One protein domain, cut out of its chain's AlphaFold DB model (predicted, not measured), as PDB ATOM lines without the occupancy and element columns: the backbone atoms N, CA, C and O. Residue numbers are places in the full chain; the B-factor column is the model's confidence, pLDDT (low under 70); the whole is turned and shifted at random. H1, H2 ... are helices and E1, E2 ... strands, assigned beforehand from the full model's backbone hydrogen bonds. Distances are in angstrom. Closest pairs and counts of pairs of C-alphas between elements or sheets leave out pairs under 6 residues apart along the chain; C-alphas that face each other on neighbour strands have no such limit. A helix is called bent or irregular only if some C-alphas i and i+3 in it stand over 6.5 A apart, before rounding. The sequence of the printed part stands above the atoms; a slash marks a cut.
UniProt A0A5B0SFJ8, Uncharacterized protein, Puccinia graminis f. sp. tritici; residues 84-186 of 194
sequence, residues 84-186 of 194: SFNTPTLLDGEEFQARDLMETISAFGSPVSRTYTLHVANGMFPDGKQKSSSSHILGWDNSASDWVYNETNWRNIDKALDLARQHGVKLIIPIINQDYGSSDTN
ATOM      1  N   SER A  84      -3.628  37.336  -1.955       92.31
ATOM      2  CA  SER A  84      -3.837  37.502  -0.520       92.31
ATOM      3  C   SER A  84      -4.896  36.561   0.023       92.31
ATOM      4  O   SER A  84      -5.957  36.402  -0.581       92.31
ATOM      5  N   PHE A  85      -4.626  36.018   1.203       93.69
ATOM      6  CA  PHE A  85      -5.589  35.302   2.024       93.69
ATOM      7  C   PHE A  85      -5.763  36.045   3.345       93.69
ATOM      8  O   PHE A  85      -4.797  36.531   3.926       93.69
ATOM      9  N   ASN A  86      -6.994  36.133   3.842       91.50
ATOM     10  CA  ASN A  86      -7.211  36.566   5.216       91.50
ATOM     11  C   ASN A  86      -7.131  35.332   6.114       91.50
ATOM     12  O   ASN A  86      -7.913  34.398   5.960       91.50
ATOM     13  N   THR A  87      -6.194  35.346   7.056       92.12
ATOM     14  CA  THR A  87      -5.984  34.294   8.054       92.12
ATOM     15  C   THR A  87      -5.974  34.933   9.442       92.12
ATOM     16  O   THR A  87      -4.906  35.081  10.045       92.12
ATOM     17  N   PRO A  88      -7.149  35.371   9.935       86.44
ATOM     18  CA  PRO A  88      -7.279  36.181  11.143       86.44
ATOM     19  C   PRO A  88      -6.511  35.633  12.343       86.44
ATOM     20  O   PRO A  88      -5.726  36.348  12.954       86.44
ATOM     21  N   THR A  89      -6.676  34.338  12.604       86.88
ATOM     22  CA  THR A  89      -6.199  33.648  13.807       86.88
ATOM     23  C   THR A  89      -4.807  33.042  13.645       86.88
ATOM     24  O   THR A  89      -4.430  32.175  14.427       86.88
ATOM     25  N   LEU A  90      -4.040  33.434  12.619       91.12
ATOM     26  CA  LEU A  90      -2.714  32.855  12.364       91.12
ATOM     27  C   LEU A  90      -1.769  33.005  13.567       91.12
ATOM     28  O   LEU A  90      -0.938  32.132  13.798       91.12
ATOM     29  N   LEU A  91      -1.895  34.103  14.312       89.69
ATOM     30  CA  LEU A  91      -1.035  34.414  15.456       89.69
ATOM     31  C   LEU A  91      -1.543  33.811  16.777       89.69
ATOM     32  O   LEU A  91      -0.783  33.731  17.736       89.69
ATOM     33  N   ASP A  92      -2.799  33.354  16.811       84.25
ATOM     34  CA  ASP A  92      -3.462  32.815  18.008       84.25
ATOM     35  C   ASP A  92      -3.627  31.287  17.972       84.25
ATOM     36  O   ASP A  92      -4.031  30.676  18.962       84.25
ATOM     37  N   GLY A  93      -3.392  30.677  16.810       80.19
ATOM     38  CA  GLY A  93      -3.590  29.253  16.575       80.19
ATOM     39  C   GLY A  93      -2.469  28.373  17.123       80.19
ATOM     40  O   GLY A  93      -1.375  28.822  17.465       80.19
ATOM     41  N   GLU A  94      -2.739  27.072  17.152       87.06
ATOM     42  CA  GLU A  94      -1.719  26.066  17.440       87.06
ATOM     43  C   GLU A  94      -0.704  25.985  16.289       87.06
ATOM     44  O   GLU A  94      -1.048  26.189  15.122       87.06
ATOM     45  N   GLU A  95       0.542  25.611  16.591       91.50
ATOM     46  CA  GLU A  95       1.623  25.554  15.590       91.50
ATOM     47  C   GLU A  95       1.238  24.721  14.362       91.50
ATOM     48  O   GLU A  95       1.458  25.154  13.231       91.50
ATOM     49  N   PHE A  96       0.593  23.567  14.567       92.31
ATOM     50  CA  PHE A  96       0.230  22.684  13.462       92.31
ATOM     51  C   PHE A  96      -0.768  23.341  12.498       92.31
ATOM     52  O   PHE A  96      -0.704  23.080  11.301       92.31
ATOM     53  N   GLN A  97      -1.656  24.208  13.003       92.50
ATOM     54  CA  GLN A  97      -2.626  24.941  12.188       92.50
ATOM     55  C   GLN A  97      -1.912  25.979  11.328       92.50
ATOM     56  O   GLN A  97      -2.196  26.086  10.137       92.50
ATOM     57  N   ALA A  98      -0.956  26.708  11.913       93.00
ATOM     58  CA  ALA A  98      -0.122  27.648  11.176       93.00
ATOM     59  C   ALA A  98       0.701  26.920  10.102       93.00
ATOM     60  O   ALA A  98       0.738  27.367   8.959       93.00
ATOM     61  N   ARG A  99       1.302  25.772  10.435       93.94
ATOM     62  CA  ARG A  99       2.095  24.964   9.499       93.94
ATOM     63  C   ARG A  99       1.259  24.462   8.322       93.94
ATOM     64  O   ARG A  99       1.630  24.715   7.180       93.94
ATOM     65  N   ASP A 100       0.126  23.811   8.585       94.12
ATOM     66  CA  ASP A 100      -0.738  23.260   7.531       94.12
ATOM     67  C   ASP A 100      -1.321  24.378   6.640       94.12
ATOM     68  O   ASP A 100      -1.428  24.233   5.418       94.12
ATOM     69  N   LEU A 101      -1.649  25.532   7.235       93.25
ATOM     70  CA  LEU A 101      -2.092  26.718   6.505       93.25
ATOM     71  C   LEU A 101      -0.988  27.269   5.595       93.25
ATOM     72  O   LEU A 101      -1.250  27.513   4.417       93.25
ATOM     73  N   MET A 102       0.231  27.455   6.115       92.62
ATOM     74  CA  MET A 102       1.374  27.947   5.338       92.62
ATOM     75  C   MET A 102       1.719  26.999   4.190       92.62
ATOM     76  O   MET A 102       1.928  27.455   3.066       92.62
ATOM     77  N   GLU A 103       1.708  25.689   4.442       91.56
ATOM     78  CA  GLU A 103       1.896  24.669   3.412       91.56
ATOM     79  C   GLU A 103       0.834  24.793   2.314       91.56
ATOM     80  O   GLU A 103       1.172  24.889   1.133       91.56
ATOM     81  N   THR A 104      -0.437  24.924   2.695       92.38
ATOM     82  CA  THR A 104      -1.550  25.066   1.748       92.38
ATOM     83  C   THR A 104      -1.418  26.318   0.877       92.38
ATOM     84  O   THR A 104      -1.514  26.239  -0.349       92.38
ATOM     85  N   ILE A 105      -1.191  27.489   1.480       91.75
ATOM     86  CA  ILE A 105      -1.154  28.751   0.724       91.75
ATOM     87  C   ILE A 105       0.153  28.935  -0.049       91.75
ATOM     88  O   ILE A 105       0.181  29.676  -1.030       91.75
ATOM     89  N   SER A 106       1.228  28.238   0.330       90.12
ATOM     90  CA  SER A 106       2.503  28.297  -0.392       90.12
ATOM     91  C   SER A 106       2.430  27.753  -1.824       90.12
ATOM     92  O   SER A 106       3.277  28.090  -2.653       90.12
ATOM     93  N   ALA A 107       1.381  26.983  -2.138       87.50
ATOM     94  CA  ALA A 107       1.080  26.506  -3.485       87.50
ATOM     95  C   ALA A 107       0.675  27.603  -4.472       87.50
ATOM     96  O   ALA A 107       0.748  27.409  -5.687       87.50
ATOM     97  N   PHE A 108       0.261  28.767  -3.972       86.00
ATOM     98  CA  PHE A 108      -0.118  29.892  -4.811       86.00
ATOM     99  C   PHE A 108       1.120  30.684  -5.247       86.00
ATOM    100  O   PHE A 108       2.094  30.827  -4.511       86.00
ATOM    101  N   GLY A 109       1.087  31.232  -6.464       79.69
ATOM    102  CA  GLY A 109       2.144  32.128  -6.937       79.69
ATOM    103  C   GLY A 109       2.158  33.432  -6.131       79.69
ATOM    104  O   GLY A 109       1.147  34.127  -6.093       79.69
ATOM    105  N   SER A 110       3.299  33.769  -5.516       87.69
ATOM    106  CA  SER A 110       3.480  34.958  -4.654       87.69
ATOM    107  C   SER A 110       2.445  35.062  -3.515       87.69
ATOM    108  O   SER A 110       1.586  35.951  -3.543       87.69
ATOM    109  N   PRO A 111       2.489  34.164  -2.516       92.81
ATOM    110  CA  PRO A 111       1.484  34.117  -1.464       92.81
ATOM    111  C   PRO A 111       1.717  35.197  -0.400       92.81
ATOM    112  O   PRO A 111       2.820  35.364   0.129       92.81
ATOM    113  N   VAL A 112       0.642  35.905  -0.056       94.94
ATOM    114  CA  VAL A 112       0.578  36.836   1.075       94.94
ATOM    115  C   VAL A 112      -0.586  36.440   1.971       94.94
ATOM    116  O   VAL A 112      -1.660  36.103   1.477       94.94
ATOM    117  N   SER A 113      -0.410  36.537   3.285       94.81
ATOM    118  CA  SER A 113      -1.508  36.358   4.235       94.81
ATOM    119  C   SER A 113      -1.665  37.557   5.158       94.81
ATOM    120  O   SER A 113      -0.675  38.128   5.607       94.81
ATOM    121  N   ARG A 114      -2.905  37.945   5.454       94.69
ATOM    122  CA  ARG A 114      -3.231  39.011   6.406       94.69
ATOM    123  C   ARG A 114      -3.765  38.421   7.705       94.69
ATOM    124  O   ARG A 114      -4.714  37.640   7.676       94.69
ATOM    125  N   THR A 115      -3.189  38.825   8.832       91.75
ATOM    126  CA  THR A 115      -3.643  38.430  10.174       91.75
ATOM    127  C   THR A 115      -4.616  39.456  10.751       91.75
ATOM    128  O   THR A 115      -4.799  40.543  10.193       91.75
ATOM    129  N   TYR A 116      -5.253  39.124  11.873       85.38
ATOM    130  CA  TYR A 116      -5.844  40.139  12.742       85.38
ATOM    131  C   TYR A 116      -4.788  40.739  13.666       85.38
ATOM    132  O   TYR A 116      -3.608  40.377  13.617       85.38
ATOM    133  N   THR A 117      -5.220  41.747  14.412       83.38
ATOM    134  CA  THR A 117      -4.371  42.561  15.271       83.38
ATOM    135  C   THR A 117      -4.037  41.845  16.560       83.38
ATOM    136  O   THR A 117      -4.702  40.895  16.967       83.38
ATOM    137  N   LEU A 118      -3.003  42.339  17.230       84.94
ATOM    138  CA  LEU A 118      -2.602  41.809  18.519       84.94
ATOM    139  C   LEU A 118      -3.689  42.061  19.568       84.94
ATOM    140  O   LEU A 118      -4.202  43.166  19.718       84.94
ATOM    141  N   HIS A 119      -4.009  41.019  20.327       82.31
ATOM    142  CA  HIS A 119      -4.904  41.109  21.474       82.31
ATOM    143  C   HIS A 119      -4.250  41.810  22.676       82.31
ATOM    144  O   HIS A 119      -3.166  41.415  23.121       82.31
ATOM    145  N   VAL A 120      -4.959  42.784  23.251       80.88
ATOM    146  CA  VAL A 120      -4.643  43.400  24.547       80.88
ATOM    147  C   VAL A 120      -5.606  42.845  25.592       80.88
ATOM    148  O   VAL A 120      -6.822  42.861  25.389       80.88
ATOM    149  N   ALA A 121      -5.070  42.345  26.704       80.69
ATOM    150  CA  ALA A 121      -5.872  41.872  27.819       80.69
ATOM    151  C   ALA A 121      -6.683  43.046  28.357       80.69
ATOM    152  O   ALA A 121      -6.135  44.102  28.671       80.69
ATOM    153  N   ASN A 122      -7.994  42.866  28.456       71.38
ATOM    154  CA  ASN A 122      -8.877  43.941  28.859       71.38
ATOM    155  C   ASN A 122      -9.976  43.393  29.758       71.38
ATOM    156  O   ASN A 122     -10.804  42.604  29.310       71.38
ATOM    157  N   GLY A 123      -9.956  43.826  31.019       60.41
ATOM    158  CA  GLY A 123     -11.063  43.675  31.967       60.41
ATOM    159  C   GLY A 123     -11.714  45.013  32.334       60.41
ATOM    160  O   GLY A 123     -12.488  45.070  33.282       60.41
ATOM    161  N   MET A 124     -11.350  46.095  31.638       49.28
ATOM    162  CA  MET A 124     -11.826  47.455  31.884       49.28
ATOM    163  C   MET A 124     -13.216  47.707  31.277       49.28
ATOM    164  O   MET A 124     -13.963  48.531  31.795       49.28
ATOM    165  N   PHE A 125     -13.598  46.979  30.221       48.56
ATOM    166  CA  PHE A 125     -14.967  47.018  29.700       48.56
ATOM    167  C   PHE A 125     -15.846  45.957  30.386       48.56
ATOM    168  O   PHE A 125     -15.383  44.828  30.553       48.56
ATOM    169  N   PRO A 126     -17.118  46.260  30.719       47.31
ATOM    170  CA  PRO A 126     -18.062  45.290  31.295       47.31
ATOM    171  C   PRO A 126     -18.212  44.011  30.451       47.31
ATOM    172  O   PRO A 126     -18.385  42.921  30.995       47.31
ATOM    173  N   ASP A 127     -18.067  44.154  29.129       50.62
ATOM    174  CA  ASP A 127     -18.092  43.069  28.139       50.62
ATOM    175  C   ASP A 127     -16.696  42.693  27.611       50.62
ATOM    176  O   ASP A 127     -16.559  41.799  26.773       50.62
ATOM    177  N   GLY A 128     -15.648  43.348  28.126       54.69
ATOM    178  CA  GLY A 128     -14.245  43.069  27.844       54.69
ATOM    179  C   GLY A 128     -13.871  41.702  28.398       54.69
ATOM    180  O   GLY A 128     -13.615  41.530  29.586       54.69
ATOM    181  N   LYS A 129     -13.904  40.696  27.525       62.22
ATOM    182  CA  LYS A 129     -13.700  39.282  27.877       62.22
ATOM    183  C   LYS A 129     -12.329  38.754  27.470       62.22
ATOM    184  O   LYS A 129     -12.094  37.547  27.586       62.22
ATOM    185  N   GLN A 130     -11.429  39.613  26.983       73.44
ATOM    186  CA  GLN A 130     -10.147  39.149  26.471       73.44
ATOM    187  C   GLN A 130      -9.244  38.728  27.632       73.44
ATOM    188  O   GLN A 130      -8.693  39.545  28.371       73.44
ATOM    189  N   LYS A 131      -9.124  37.410  27.805       79.56
ATOM    190  CA  LYS A 131      -8.357  36.802  28.891       79.56
ATOM    191  C   LYS A 131      -6.869  37.063  28.684       79.56
ATOM    192  O   LYS A 131      -6.356  36.971  27.568       79.56
ATOM    193  N   SER A 132      -6.140  37.264  29.778       82.56
ATOM    194  CA  SER A 132      -4.676  37.387  29.762       82.56
ATOM    195  C   SER A 132      -3.995  36.206  29.057       82.56
ATOM    196  O   SER A 132      -3.012  36.399  28.349       82.56
ATOM    197  N   SER A 133      -4.558  34.995  29.175       86.19
ATOM    198  CA  SER A 133      -4.033  33.786  28.528       86.19
ATOM    199  C   SER A 133      -4.032  33.848  26.997       86.19
ATOM    200  O   SER A 133      -3.158  33.254  26.381       86.19
ATOM    201  N   SER A 134      -4.976  34.564  26.379       82.56
ATOM    202  CA  SER A 134      -5.105  34.704  24.918       82.56
ATOM    203  C   SER A 134      -4.648  36.073  24.404       82.56
ATOM    204  O   SER A 134      -4.934  36.436  23.266       82.56
ATOM    205  N   SER A 135      -3.991  36.868  25.251       86.19
ATOM    206  CA  SER A 135      -3.554  38.228  24.922       86.19
ATOM    207  C   SER A 135      -2.050  38.299  24.735       86.19
ATOM    208  O   SER A 135      -1.318  37.597  25.429       86.19
ATOM    209  N   HIS A 136      -1.586  39.156  23.831       88.62
ATOM    210  CA  HIS A 136      -0.163  39.415  23.595       88.62
ATOM    211  C   HIS A 136       0.365  40.499  24.536       88.62
ATOM    212  O   HIS A 136       1.505  40.434  24.993       88.62
ATOM    213  N   ILE A 137      -0.477  41.476  24.860       87.38
ATOM    214  CA  ILE A 137      -0.179  42.553  25.802       87.38
ATOM    215  C   ILE A 137      -1.091  42.370  27.011       87.38
ATOM    216  O   ILE A 137      -2.294  42.175  26.857       87.38
ATOM    217  N   LEU A 138      -0.521  42.388  28.210       86.06
ATOM    218  CA  LEU A 138      -1.230  42.169  29.472       86.06
ATOM    219  C   LEU A 138      -1.615  43.478  30.172       86.06
ATOM    220  O   LEU A 138      -2.503  43.469  31.020       86.06
ATOM    221  N   GLY A 139      -0.951  44.580  29.827       82.88
ATOM    222  CA  GLY A 139      -1.164  45.901  30.412       82.88
ATOM    223  C   GLY A 139       0.082  46.775  30.298       82.88
ATOM    224  O   GLY A 139       1.014  46.436  29.573       82.88
ATOM    225  N   TRP A 140       0.096  47.884  31.033       83.94
ATOM    226  CA  TRP A 140       1.201  48.841  31.099       83.94
ATOM    227  C   TRP A 140       1.829  48.844  32.498       83.94
ATOM    228  O   TRP A 140       1.105  48.897  33.495       83.94
ATOM    229  N   ASP A 141       3.159  48.808  32.579       82.38
ATOM    230  CA  ASP A 141       3.911  48.974  33.824       82.38
ATOM    231  C   ASP A 141       4.412  50.419  33.947       82.38
ATOM    232  O   ASP A 141       5.372  50.837  33.299       82.38
ATOM    233  N   ASN A 142       3.781  51.190  34.837       87.38
ATOM    234  CA  ASN A 142       4.153  52.583  35.093       87.38
ATOM    235  C   ASN A 142       5.558  52.743  35.689       87.38
ATOM    236  O   ASN A 142       6.175  53.790  35.511       87.38
ATOM    237  N   SER A 143       6.058  51.740  36.414       93.75
ATOM    238  CA  SER A 143       7.378  51.806  37.044       93.75
ATOM    239  C   SER A 143       8.499  51.597  36.028       93.75
ATOM    240  O   SER A 143       9.509  52.297  36.076       93.75
ATOM    241  N   ALA A 144       8.284  50.693  35.071       92.50
ATOM    242  CA  ALA A 144       9.202  50.433  33.967       92.50
ATOM    243  C   ALA A 144       9.012  51.399  32.784       92.50
ATOM    244  O   ALA A 144       9.906  51.512  31.950       92.50
ATOM    245  N   SER A 145       7.877  52.111  32.720       92.06
ATOM    246  CA  SER A 145       7.449  52.876  31.538       92.06
ATOM    247  C   SER A 145       7.448  52.019  30.265       92.06
ATOM    248  O   SER A 145       7.909  52.461  29.212       92.06
ATOM    249  N   ASP A 146       6.946  50.784  30.380       88.56
ATOM    250  CA  ASP A 146       6.911  49.803  29.291       88.56
ATOM    251  C   ASP A 146       5.650  48.920  29.362       88.56
ATOM    252  O   ASP A 146       4.971  48.827  30.389       88.56
ATOM    253  N   TRP A 147       5.324  48.260  28.253       86.94
ATOM    254  CA  TRP A 147       4.234  47.295  28.180       86.94
ATOM    255  C   TRP A 147       4.608  45.977  28.858       86.94
ATOM    256  O   TRP A 147       5.730  45.482  28.772       86.94
ATOM    257  N   VAL A 148       3.618  45.343  29.481       89.12
ATOM    258  CA  VAL A 148       3.747  43.989  30.016       89.12
ATOM    259  C   VAL A 148       3.354  43.002  28.925       89.12
ATOM    260  O   VAL A 148       2.181  42.892  28.563       89.12
ATOM    261  N   TYR A 149       4.326  42.264  28.398       91.56
ATOM    262  CA  TYR A 149       4.118  41.315  27.306       91.56
ATOM    263  C   TYR A 149       3.823  39.899  27.819       91.56
ATOM    264  O   TYR A 149       4.436  39.413  28.770       91.56
ATOM    265  N   ASN A 150       2.905  39.194  27.156       92.31
ATOM    266  CA  ASN A 150       2.711  37.764  27.370       92.31
ATOM    267  C   ASN A 150       3.722  36.971  26.535       92.31
ATOM    268  O   ASN A 150       3.446  36.586  25.397       92.31
ATOM    269  N   GLU A 151       4.885  36.705  27.119       93.75
ATOM    270  CA  GLU A 151       6.012  36.027  26.467       93.75
ATOM    271  C   GLU A 151       5.631  34.715  25.759       93.75
ATOM    272  O   GLU A 151       6.183  34.372  24.716       93.75
ATOM    273  N   THR A 152       4.660  33.972  26.295       91.94
ATOM    274  CA  THR A 152       4.229  32.702  25.691       91.94
ATOM    275  C   THR A 152       3.532  32.937  24.352       91.94
ATOM    276  O   THR A 152       3.817  32.233  23.383       91.94
ATOM    277  N   ASN A 153       2.671  33.952  24.272       90.88
ATOM    278  CA  ASN A 153       1.957  34.289  23.042       90.88
ATOM    279  C   ASN A 153       2.879  34.983  22.029       90.88
ATOM    280  O   ASN A 153       2.809  34.685  20.841       90.88
ATOM    281  N   TRP A 154       3.832  35.804  22.483       93.00
ATOM    282  CA  TRP A 154       4.865  36.365  21.601       93.00
ATOM    283  C   TRP A 154       5.740  35.288  20.952       93.00
ATOM    284  O   TRP A 154       5.978  35.330  19.748       93.00
ATOM    285  N   ARG A 155       6.105  34.233  21.689       93.06
ATOM    286  CA  ARG A 155       6.800  33.075  21.097       93.06
ATOM    287  C   ARG A 155       5.960  32.323  20.067       93.06
ATOM    288  O   ARG A 155       6.525  31.648  19.209       93.06
ATOM    289  N   ASN A 156       4.633  32.377  20.151       91.00
ATOM    290  CA  ASN A 156       3.772  31.781  19.130       91.00
ATOM    291  C   ASN A 156       3.747  32.632  17.855       91.00
ATOM    292  O   ASN A 156       3.817  32.060  16.766       91.00
ATOM    293  N   ILE A 157       3.788  33.966  17.979       92.69
ATOM    294  CA  ILE A 157       4.035  34.859  16.837       92.69
ATOM    295  C   ILE A 157       5.362  34.496  16.172       92.69
ATOM    296  O   ILE A 157       5.374  34.253  14.969       92.69
ATOM    297  N   ASP A 158       6.454  34.373  16.932       93.88
ATOM    298  CA  ASP A 158       7.771  34.037  16.371       93.88
ATOM    299  C   ASP A 158       7.741  32.742  15.549       93.88
ATOM    300  O   ASP A 158       8.290  32.682  14.446       93.88
ATOM    301  N   LYS A 159       7.052  31.707  16.046       93.56
ATOM    302  CA  LYS A 159       6.865  30.445  15.311       93.56
ATOM    303  C   LYS A 159       6.065  30.651  14.026       93.56
ATOM    304  O   LYS A 159       6.454  30.119  12.991       93.56
ATOM    305  N   ALA A 160       4.973  31.414  14.072       93.31
ATOM    306  CA  ALA A 160       4.153  31.698  12.895       93.31
ATOM    307  C   ALA A 160       4.933  32.498  11.834       93.31
ATOM    308  O   ALA A 160       4.853  32.186  10.644       93.31
ATOM    309  N   LEU A 161       5.735  33.481  12.259       93.31
ATOM    310  CA  LEU A 161       6.634  34.241  11.387       93.31
ATOM    311  C   LEU A 161       7.692  33.334  10.749       93.31
ATOM    312  O   LEU A 161       7.954  33.436   9.547       93.31
ATOM    313  N   ASP A 162       8.286  32.430  11.531       92.44
ATOM    314  CA  ASP A 162       9.292  31.506  11.019       92.44
ATOM    315  C   ASP A 162       8.694  30.494  10.033       92.44
ATOM    316  O   ASP A 162       9.276  30.259   8.975       92.44
ATOM    317  N   LEU A 163       7.501  29.961  10.310       92.69
ATOM    318  CA  LEU A 163       6.761  29.112   9.372       92.69
ATOM    319  C   LEU A 163       6.465  29.859   8.066       92.69
ATOM    320  O   LEU A 163       6.769  29.351   6.986       92.69
ATOM    321  N   ALA A 164       5.959  31.092   8.134       92.19
ATOM    322  CA  ALA A 164       5.715  31.900   6.939       92.19
ATOM    323  C   ALA A 164       7.002  32.109   6.121       92.19
ATOM    324  O   ALA A 164       7.013  31.903   4.905       92.19
ATOM    325  N   ARG A 165       8.125  32.410   6.788       90.56
ATOM    326  CA  ARG A 165       9.450  32.520   6.160       90.56
ATOM    327  C   ARG A 165       9.884  31.211   5.493       90.56
ATOM    328  O   ARG A 165      10.371  31.247   4.362       90.56
ATOM    329  N   GLN A 166       9.730  30.072   6.171       89.00
ATOM    330  CA  GLN A 166      10.085  28.748   5.643       89.00
ATOM    331  C   GLN A 166       9.285  28.401   4.379       89.00
ATOM    332  O   GLN A 166       9.857  27.875   3.427       89.00
ATOM    333  N   HIS A 167       8.002  28.761   4.346       89.50
ATOM    334  CA  HIS A 167       7.093  28.497   3.228       89.50
ATOM    335  C   HIS A 167       7.078  29.601   2.152       89.50
ATOM    336  O   HIS A 167       6.384  29.478   1.142       89.50
ATOM    337  N   GLY A 168       7.853  30.678   2.327       89.00
ATOM    338  CA  GLY A 168       7.928  31.784   1.367       89.00
ATOM    339  C   GLY A 168       6.667  32.654   1.314       89.00
ATOM    340  O   GLY A 168       6.421  33.311   0.303       89.00
ATOM    341  N   VAL A 169       5.878  32.668   2.389       92.25
ATOM    342  CA  VAL A 169       4.670  33.486   2.536       92.25
ATOM    343  C   VAL A 169       5.035  34.812   3.197       92.25
ATOM    344  O   VAL A 169       5.696  34.840   4.234       92.25
ATOM    345  N   LYS A 170       4.601  35.933   2.613       94.12
ATOM    346  CA  LYS A 170       4.730  37.255   3.250       94.12
ATOM    347  C   LYS A 170       3.482  37.560   4.077       94.12
ATOM    348  O   LYS A 170       2.382  37.149   3.719       94.12
ATOM    349  N   LEU A 171       3.646  38.285   5.180       94.81
ATOM    350  CA  LEU A 171       2.551  38.578   6.100       94.81
ATOM    351  C   LEU A 171       2.228  40.070   6.133       94.81
ATOM    352  O   LEU A 171       3.126  40.908   6.134       94.81
ATOM    353  N   ILE A 172       0.937  40.379   6.196       95.06
ATOM    354  CA  ILE A 172       0.403  41.693   6.551       95.06
ATOM    355  C   ILE A 172      -0.125  41.565   7.978       95.06
ATOM    356  O   ILE A 172      -1.102  40.851   8.209       95.06
ATOM    357  N   ILE A 173       0.522  42.247   8.920       92.75
ATOM    358  CA  ILE A 173       0.182  42.192  10.346       92.75
ATOM    359  C   ILE A 173      -0.267  43.589  10.770       92.75
ATOM    360  O   ILE A 173       0.572  44.471  10.958       92.75
ATOM    361  N   PRO A 174      -1.580  43.837  10.875       87.75
ATOM    362  CA  PRO A 174      -2.059  45.089  11.428       87.75
ATOM    363  C   PRO A 174      -1.760  45.109  12.935       87.75
ATOM    364  O   PRO A 174      -1.970  44.115  13.622       87.75
ATOM    365  N   ILE A 175      -1.257  46.229  13.455       80.19
ATOM    366  CA  ILE A 175      -0.877  46.340  14.877       80.19
ATOM    367  C   ILE A 175      -2.061  46.777  15.745       80.19
ATOM    368  O   ILE A 175      -2.208  46.301  16.865       80.19
ATOM    369  N   ILE A 176      -2.932  47.638  15.213       70.44
ATOM    370  CA  ILE A 176      -4.101  48.193  15.906       70.44
ATOM    371  C   ILE A 176      -5.342  47.912  15.062       70.44
ATOM    372  O   ILE A 176      -5.291  48.056  13.836       70.44
ATOM    373  N   ASN A 177      -6.441  47.506  15.705       65.75
ATOM    374  CA  ASN A 177      -7.734  47.395  15.040       65.75
ATOM    375  C   ASN A 177      -8.534  48.670  15.267       65.75
ATOM    376  O   ASN A 177      -8.690  49.105  16.402       65.75
ATOM    377  N   GLN A 178      -9.077  49.237  14.198       54.88
ATOM    378  CA  GLN A 178     -10.002  50.361  14.276       54.88
ATOM    379  C   GLN A 178     -11.322  49.907  13.656       54.88
ATOM    380  O   GLN A 178     -11.600  50.173  12.489       54.88
ATOM    381  N   ASP A 179     -12.084  49.130  14.421       53.69
ATOM    382  CA  ASP A 179     -13.365  48.574  13.991       53.69
ATOM    383  C   ASP A 179     -14.488  49.223  14.807       53.69
ATOM    384  O   ASP A 179     -14.482  49.170  16.030       53.69
ATOM    385  N   TYR A 180     -15.459  49.857  14.154       52.28
ATOM    386  CA  TYR A 180     -16.514  50.641  14.820       52.28
ATOM    387  C   TYR A 180     -17.686  49.765  15.302       52.28
ATOM    388  O   TYR A 180     -18.854  50.145  15.195       52.28
ATOM    389  N   GLY A 181     -17.382  48.557  15.779       55.75
ATOM    390  CA  GLY A 181     -18.365  47.609  16.303       55.75
ATOM    391  C   GLY A 181     -18.913  48.009  17.678       55.75
ATOM    392  O   GLY A 181     -18.385  48.886  18.360       55.75
ATOM    393  N   SER A 182     -19.978  47.339  18.120       55.38
ATOM    394  CA  SER A 182     -20.496  47.492  19.487       55.38
ATOM    395  C   SER A 182     -19.511  46.935  20.524       55.38
ATOM    396  O   SER A 182     -18.716  46.043  20.207       55.38
ATOM    397  N   SER A 183     -19.606  47.401  21.776       56.84
ATOM    398  CA  SER A 183     -18.828  46.913  22.937       56.84
ATOM    399  C   SER A 183     -18.752  45.385  23.016       56.84
ATOM    400  O   SER A 183     -17.695  44.822  23.281       56.84
ATOM    401  N   ASP A 184     -19.850  44.714  22.680       54.97
ATOM    402  CA  ASP A 184     -20.019  43.261  22.763       54.97
ATOM    403  C   ASP A 184     -19.207  42.493  21.699       54.97
ATOM    404  O   ASP A 184     -19.062  41.271  21.765       54.97
ATOM    405  N   THR A 185     -18.678  43.212  20.705       54.22
ATOM    406  CA  THR A 185     -17.819  42.704  19.623       54.22
ATOM    407  C   THR A 185     -16.392  43.255  19.705       54.22
ATOM    408  O   THR A 185     -15.599  43.093  18.777       54.22
ATOM    409  N   ASN A 186     -16.039  43.894  20.823       53.81
ATOM    410  CA  ASN A 186     -14.725  44.478  21.063       53.81
ATOM    411  C   ASN A 186     -13.694  43.404  21.462       53.81
ATOM    412  O   ASN A 186     -13.226  43.341  22.597       53.81
TER     413      ASN A 186
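What this domain is: This is residues 84 to 186 of the 194 residues of an uncharacterized protein of Puccinia graminis f. sp. tritici (UniProt A0A5B0SFJ8). A long helix, H3, runs between two small sheets: the hairpin E3 and E4 lies at one end, and at the other a parallel sheet of E1, E2 and E5 has H2 side by side with H3 near it, with the short H1 near the middle. A long loop, residues 115 to 136, links this sheet to the hairpin, whose residues 141 to 146 stick out free. The 103 printed residues hold, in order, E1, H1, H2, E2, E3, E4, H3 and E5, three helices and five strands, a mixed class. The whole is only just compact, close to loose, with a radius of gyration of the C-alphas of 15.2 A and spans of 45 by 32 by 21 A.

Where its parts are: Find C-alpha 84 at (-3.837, 37.502, -0.520), where E1, residues 84 to 86, begins. Next come H1, residues 88 to 91, and H2, residues 95 to 106, 16.2 A long. H1 is irregular: C-alphas 88 and 91 are 7.8 A apart. E2 covers residues 111 to 114, E3 residues 137 to 141, 11.1 A long, and E4 residues 146 to 149. Find C-alpha 151 at (6.012, 36.027, 26.467); from there H3, residues 151 to 167, runs 24.5 A. E5, residues 170 to 172, ends at C-alpha 172, (0.403, 41.693, 6.551).

How they stand to each other: Start at the sheet, in order E1, E2, E5, all parallel. Between E1 and E2, look at N 114 and O 85, 2.8 A apart; between E2 and E5, at N 172 and O 113, 2.8 A. E1, H1 with H2, and E2 form a strand-helix-strand unit, two parallel neighbour strands with helices between, and its crossover is right-handed. H1, H2 and H3 are on this sheet, but each only grazes it, H3 with residues 160 to 167. H2 and H3 touch at a shallow tilt of 27 degrees, the same way; their closest C-alphas, Ser 106 and His 167, are 5.8 A apart. H3 touches H1 with residues 156 to 160 alone, closest at the C-alphas of Leu 91 and Ile 157, 5.3 A. E3 and E4 are an antiparallel hairpin, with N 138 and O 148 2.8 A apart; E3 is apart from H3. In H2 and H3 every O i to N i+4 pair is within hydrogen-bond range; H1 is too short for one.

The domain as a whole: The C-alphas farthest apart, Gly 109 and Ser 143, are 48.5 A apart. The printed part has no cut. E2 to E3 is a long link of 22 residues; the other links are tight. Look for pLDDT under 70 at residues 123 to 129 and 177 to 186; the mean of the printed part is 83.2.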